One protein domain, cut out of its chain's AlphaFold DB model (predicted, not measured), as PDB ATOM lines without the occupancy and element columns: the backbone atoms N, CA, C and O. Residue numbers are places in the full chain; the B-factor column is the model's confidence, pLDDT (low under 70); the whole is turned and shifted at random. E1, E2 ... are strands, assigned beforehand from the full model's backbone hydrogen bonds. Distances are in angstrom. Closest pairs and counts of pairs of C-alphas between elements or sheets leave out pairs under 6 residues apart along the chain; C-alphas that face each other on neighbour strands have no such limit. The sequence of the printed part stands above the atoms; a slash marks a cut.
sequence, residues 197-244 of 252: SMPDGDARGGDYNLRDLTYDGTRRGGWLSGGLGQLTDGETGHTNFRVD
ATOM      1  N   SER A 197     237.421 204.671 181.252       94.62
ATOM      2  CA  SER A 197     237.453 205.685 182.303       94.62
ATOM      3  C   SER A 197     237.252 205.019 183.653       94.62
ATOM      4  O   SER A 197     236.357 204.188 183.799       94.62
ATOM      5  N   MET A 198     238.087 205.369 184.624       94.81
ATOM      6  CA  MET A 198     238.083 204.754 185.949       94.81
ATOM      7  C   MET A 198     238.742 205.668 186.990       94.81
ATOM      8  O   MET A 198     239.452 206.605 186.618       94.81
ATOM      9  N   PRO A 199     238.554 205.413 188.295       94.50
ATOM     10  CA  PRO A 199     239.441 205.959 189.316       94.50
ATOM     11  C   PRO A 199     240.903 205.586 189.031       94.50
ATOM     12  O   PRO A 199     241.180 204.485 188.570       94.50
ATOM     13  N   ASP A 200     241.835 206.478 189.351       90.00
ATOM     14  CA  ASP A 200     243.270 206.354 189.037       90.00
ATOM     15  C   ASP A 200     243.991 205.172 189.709       90.00
ATOM     16  O   ASP A 200     245.107 204.806 189.350       90.00
ATOM     17  N   GLY A 201     243.351 204.571 190.705       86.50
ATOM     18  CA  GLY A 201     244.004 203.663 191.633       86.50
ATOM     19  C   GLY A 201     244.700 204.427 192.757       86.50
ATOM     20  O   GLY A 201     244.612 205.654 192.874       86.50
ATOM     21  N   ASP A 202     245.366 203.682 193.630       83.75
ATOM     22  CA  ASP A 202     245.954 204.224 194.850       83.75
ATOM     23  C   ASP A 202     247.376 203.701 195.060       83.75
ATOM     24  O   ASP A 202     247.703 202.563 194.712       83.75
ATOM     25  N   ALA A 203     248.219 204.542 195.649       77.75
ATOM     26  CA  ALA A 203     249.543 204.152 196.109       77.75
ATOM     27  C   ALA A 203     249.429 203.814 197.600       77.75
ATOM     28  O   ALA A 203     249.433 204.698 198.460       77.75
ATOM     29  N   ARG A 204     249.278 202.527 197.926       71.69
ATOM     30  CA  ARG A 204     249.064 202.095 199.311       71.69
ATOM     31  C   ARG A 204     250.365 202.182 200.103       71.69
ATOM     32  O   ARG A 204     251.258 201.358 199.929       71.69
ATOM     33  N   GLY A 205     250.436 203.159 201.009       62.84
ATOM     34  CA  GLY A 205     251.465 203.242 202.054       62.84
ATOM     35  C   GLY A 205     252.896 203.485 201.564       62.84
ATOM     36  O   GLY A 205     253.818 203.297 202.341       62.84
ATOM     37  N   GLY A 206     253.095 203.880 200.301       64.25
ATOM     38  CA  GLY A 206     254.426 204.064 199.701       64.25
ATOM     39  C   GLY A 206     255.119 202.768 199.262       64.25
ATOM     40  O   GLY A 206     256.040 202.835 198.455       64.25
ATOM     41  N   ASP A 207     254.634 201.611 199.717       73.06
ATOM     42  CA  ASP A 207     255.226 200.301 199.425       73.06
ATOM     43  C   ASP A 207     254.680 199.661 198.139       73.06
ATOM     44  O   ASP A 207     255.356 198.833 197.533       73.06
ATOM     45  N   TYR A 208     253.461 200.026 197.718       79.88
ATOM     46  CA  TYR A 208     252.801 199.437 196.550       79.88
ATOM     47  C   TYR A 208     252.117 200.504 195.701       79.88
ATOM     48  O   TYR A 208     251.316 201.295 196.212       79.88
ATOM     49  N   ASN A 209     252.378 200.494 194.395       83.69
ATOM     50  CA  ASN A 209     251.708 201.367 193.437       83.69
ATOM     51  C   ASN A 209     250.696 200.568 192.608       83.69
ATOM     52  O   ASN A 209     251.085 199.733 191.805       83.69
ATOM     53  N   LEU A 210     249.399 200.814 192.819       86.75
ATOM     54  CA  LEU A 210     248.308 200.152 192.087       86.75
ATOM     55  C   LEU A 210     247.639 201.106 191.087       86.75
ATOM     56  O   LEU A 210     246.454 200.960 190.786       86.75
ATOM     57  N   ARG A 211     248.366 202.135 190.650       89.00
ATOM     58  CA  ARG A 211     247.908 203.040 189.598       89.00
ATOM     59  C   ARG A 211     248.177 202.447 188.232       89.00
ATOM     60  O   ARG A 211     249.094 201.658 188.059       89.00
ATOM     61  N   ASP A 212     247.419 202.929 187.262       89.38
ATOM     62  CA  ASP A 212     247.657 202.647 185.854       89.38
ATOM     63  C   ASP A 212     248.820 203.509 185.332       89.38
ATOM     64  O   ASP A 212     248.681 204.713 185.077       89.38
ATOM     65  N   LEU A 213     250.009 202.916 185.272       88.38
ATOM     66  CA  LEU A 213     251.270 203.596 184.974       88.38
ATOM     67  C   LEU A 213     251.444 203.926 183.499       88.38
ATOM     68  O   LEU A 213     252.146 204.879 183.174       88.38
ATOM     69  N   THR A 214     250.805 203.158 182.625       89.75
ATOM     70  CA  THR A 214     250.931 203.292 181.170       89.75
ATOM     71  C   THR A 214     249.720 203.987 180.557       89.75
ATOM     72  O   THR A 214     249.613 204.078 179.336       89.75
ATOM     73  N   TYR A 215     248.825 204.513 181.402       92.44
ATOM     74  CA  TYR A 215     247.624 205.199 180.961       92.44
ATOM     75  C   TYR A 215     247.940 206.410 180.080       92.44
ATOM     76  O   TYR A 215     248.521 207.397 180.536       92.44
ATOM     77  N   ASP A 216     247.488 206.363 178.832       91.19
ATOM     78  CA  ASP A 216     247.837 207.340 177.795       91.19
ATOM     79  C   ASP A 216     246.773 208.431 177.566       91.19
ATOM     80  O   ASP A 216     246.867 209.222 176.621       91.19
ATOM     81  N   GLY A 217     245.762 208.474 178.440       91.44
ATOM     82  CA  GLY A 217     244.690 209.467 178.438       91.44
ATOM     83  C   GLY A 217     244.893 210.597 179.451       91.44
ATOM     84  O   GLY A 217     245.991 210.904 179.907       91.44
ATOM     85  N   THR A 218     243.790 211.240 179.840       92.06
ATOM     86  CA  THR A 218     243.812 212.345 180.809       92.06
ATOM     87  C   THR A 218     243.657 211.843 182.239       92.06
ATOM     88  O   THR A 218     242.693 211.140 182.548       92.06
ATOM     89  N   ARG A 219     244.550 212.298 183.124       92.62
ATOM     90  CA  ARG A 219     244.488 212.106 184.580       92.62
ATOM     91  C   ARG A 219     244.119 213.428 185.261       92.62
ATOM     92  O   ARG A 219     244.900 214.380 185.235       92.62
ATOM     93  N   ARG A 220     242.929 213.515 185.871       93.44
ATOM     94  CA  ARG A 220     242.441 214.730 186.554       93.44
ATOM     95  C   ARG A 220     241.692 214.383 187.834       93.44
ATOM     96  O   ARG A 220     240.700 213.670 187.797       93.44
ATOM     97  N   GLY A 221     242.144 214.931 188.964       90.94
ATOM     98  CA  GLY A 221     241.447 214.790 190.250       90.94
ATOM     99  C   GLY A 221     241.276 213.342 190.724       90.94
ATOM    100  O   GLY A 221     240.247 213.025 191.305       90.94
ATOM    101  N   GLY A 222     242.245 212.461 190.442       90.56
ATOM    102  CA  GLY A 222     242.158 211.031 190.777       90.56
ATOM    103  C   GLY A 222     241.267 210.211 189.837       90.56
ATOM    104  O   GLY A 222     240.911 209.083 190.169       90.56
ATOM    105  N   TRP A 223     240.905 210.762 188.677       94.38
ATOM    106  CA  TRP A 223     240.114 210.088 187.653       94.38
ATOM    107  C   TRP A 223     240.860 210.026 186.316       94.38
ATOM    108  O   TRP A 223     241.470 211.012 185.886       94.38
ATOM    109  N   LEU A 224     240.772 208.873 185.659       94.56
ATOM    110  CA  LEU A 224     241.313 208.578 184.337       94.56
ATOM    111  C   LEU A 224     240.197 208.614 183.299       94.56
ATOM    112  O   LEU A 224     239.117 208.063 183.517       94.56
ATOM    113  N   SER A 225     240.438 209.274 182.166       94.06
ATOM    114  CA  SER A 225     239.470 209.321 181.059       94.06
ATOM    115  C   SER A 225     240.125 209.450 179.685       94.06
ATOM    116  O   SER A 225     241.226 209.989 179.571       94.06
ATOM    117  N   GLY A 226     239.482 208.892 178.655       90.50
ATOM    118  CA  GLY A 226     239.875 209.073 177.253       90.50
ATOM    119  C   GLY A 226     241.158 208.368 176.792       90.50
ATOM    120  O   GLY A 226     241.713 208.787 175.784       90.50
ATOM    121  N   GLY A 227     241.628 207.335 177.494       92.38
ATOM    122  CA  GLY A 227     242.848 206.591 177.157       92.38
ATOM    123  C   GLY A 227     242.731 205.087 177.386       92.38
ATOM    124  O   GLY A 227     241.678 204.586 177.787       92.38
ATOM    125  N   LEU A 228     243.822 204.390 177.095       92.88
ATOM    126  CA  LEU A 228     244.077 202.978 177.377       92.88
ATOM    127  C   LEU A 228     245.339 202.870 178.242       92.88
ATOM    128  O   LEU A 228     246.077 203.843 178.383       92.88
ATOM    129  N   GLY A 229     245.582 201.698 178.808       91.19
ATOM    130  CA  GLY A 229     246.677 201.453 179.745       91.19
ATOM    131  C   GLY A 229     246.716 199.987 180.165       91.19
ATOM    132  O   GLY A 229     246.294 199.110 179.401       91.19
ATOM    133  N   GLN A 230     247.178 199.723 181.388       90.06
ATOM    134  CA  GLN A 230     247.506 198.372 181.865       90.06
ATOM    135  C   GLN A 230     246.337 197.384 181.874       90.06
ATOM    136  O   GLN A 230     246.535 196.177 181.879       90.06
ATOM    137  N   LEU A 231     245.091 197.858 181.858       89.50
ATOM    138  CA  LEU A 231     243.931 196.959 181.782       89.50
ATOM    139  C   LEU A 231     243.736 196.334 180.391       89.50
ATOM    140  O   LEU A 231     242.845 195.505 180.209       89.50
ATOM    141  N   THR A 232     244.514 196.773 179.403       87.69
ATOM    142  CA  THR A 232     244.310 196.473 177.977       87.69
ATOM    143  C   THR A 232     245.607 196.165 177.227       87.69
ATOM    144  O   THR A 232     245.580 196.014 176.008       87.69
ATOM    145  N   ASP A 233     246.739 196.074 177.925       83.88
ATOM    146  CA  ASP A 233     248.059 195.824 177.324       83.88
ATOM    147  C   ASP A 233     248.325 194.337 177.015       83.88
ATOM    148  O   ASP A 233     249.293 194.008 176.328       83.88
ATOM    149  N   GLY A 234     247.431 193.448 177.460       80.81
ATOM    150  CA  GLY A 234     247.544 192.002 177.279       80.81
ATOM    151  C   GLY A 234     248.474 191.326 178.290       80.81
ATOM    152  O   GLY A 234     248.653 190.109 178.211       80.81
ATOM    153  N   GLU A 235     249.041 192.075 179.239       81.38
ATOM    154  CA  GLU A 235     249.849 191.530 180.327       81.38
ATOM    155  C   GLU A 235     248.952 191.132 181.510       81.38
ATOM    156  O   GLU A 235     247.938 191.759 181.824       81.38
ATOM    157  N   THR A 236     249.315 190.040 182.183       81.56
ATOM    158  CA  THR A 236     248.645 189.603 183.410       81.56
ATOM    159  C   THR A 236     249.630 189.650 184.560       81.56
ATOM    160  O   THR A 236     250.664 188.987 184.517       81.56
ATOM    161  N   GLY A 237     249.287 190.390 185.614       81.50
ATOM    162  CA  GLY A 237     250.104 190.443 186.821       81.50
ATOM    163  C   GLY A 237     250.155 189.108 187.572       81.50
ATOM    164  O   GLY A 237     249.306 188.230 187.407       81.50
ATOM    165  N   HIS A 238     251.141 188.974 188.461       81.31
ATOM    166  CA  HIS A 238     251.257 187.819 189.350       81.31
ATOM    167  C   HIS A 238     250.019 187.637 190.245       81.31
ATOM    168  O   HIS A 238     249.397 188.599 190.699       81.31
ATOM    169  N   THR A 239     249.734 186.384 190.619       83.12
ATOM    170  CA  THR A 239     248.669 186.039 191.584       83.12
ATOM    171  C   THR A 239     248.846 186.722 192.943       83.12
ATOM    172  O   THR A 239     247.873 186.956 193.660       83.12
ATOM    173  N   ASN A 240     250.085 187.072 193.295       83.75
ATOM    174  CA  ASN A 240     250.416 187.881 194.456       83.75
ATOM    175  C   ASN A 240     250.871 189.281 194.020       83.75
ATOM    176  O   ASN A 240     252.043 189.490 193.712       83.75
ATOM    177  N   PHE A 241     249.959 190.256 194.086       79.56
ATOM    178  CA  PHE A 241     250.226 191.658 193.729       79.56
ATOM    179  C   PHE A 241     251.366 192.306 194.533       79.56
ATOM    180  O   PHE A 241     251.895 193.333 194.127       79.56
ATOM    181  N   ARG A 242     251.765 191.733 195.678       80.50
ATOM    182  CA  ARG A 242     252.872 192.263 196.490       80.50
ATOM    183  C   ARG A 242     254.251 191.965 195.908       80.50
ATOM    184  O   ARG A 242     255.217 192.588 196.332       80.50
ATOM    185  N   VAL A 243     254.352 191.004 194.990       81.75
ATOM    186  CA  VAL A 243     255.614 190.672 194.305       81.75
ATOM    187  C   VAL A 243     256.002 191.788 193.332       81.75
ATOM    188  O   VAL A 243     257.183 192.055 193.141       81.75
ATOM    189  N   ASP A 244     255.010 192.499 192.796       73.00
ATOM    190  CA  ASP A 244     255.191 193.648 191.919       73.00
ATOM    191  C   ASP A 244     254.856 194.950 192.658       73.00
ATOM    192  O   ASP A 244     253.836 195.600 192.435       73.00
TER     193      ASP A 244
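Overview. This is residues 197 to 244 of the 252 residues of the protein "F5/8 type C domain-containing protein" of Scylla olivacea (UniProt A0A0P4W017). The model has little regular structure: a small three-stranded sheet lies at one end of a flat outline, a long loop runs out from E1 and folds back to E2, and a tail arches away after E3, with residues 234 to 240 sticking out. The 48 printed residues include E1, E2 and E3 in chain order, all strand in class with 11 residues in named elements; the sheet order is E1 - E3 - E2, all antiparallel. It is only just compact, close to loose, with a radius of gyration of the C-alphas of 11.3 A and spans of 29 by 27 by 12 A.

Along the chain. Find C-alpha 197 at (237.453, 205.685, 182.303), where E1, residues 197 to 199, begins and runs 7.3 A. E2 is residues 218 to 220, 6.4 A; E3, residues 223 to 227, runs 11.4 A to C-alpha 227 at (242.848, 206.591, 177.157).

Arrangement. Look at E1 and inner strand E3, antiparallel at 156 degrees, with N 224 and O 198 2.8 A apart. E2 and E3 form a hairpin, antiparallel at 167 degrees; N 218 and O 225 are 2.9 A apart.

Size, cuts and confidence. The farthest C-alphas, Arg 220 and Thr 239, are 29.8 A apart. The printed part has no cut; E1 to E2 is a long link. Residues 205 to 206 have pLDDT under 70.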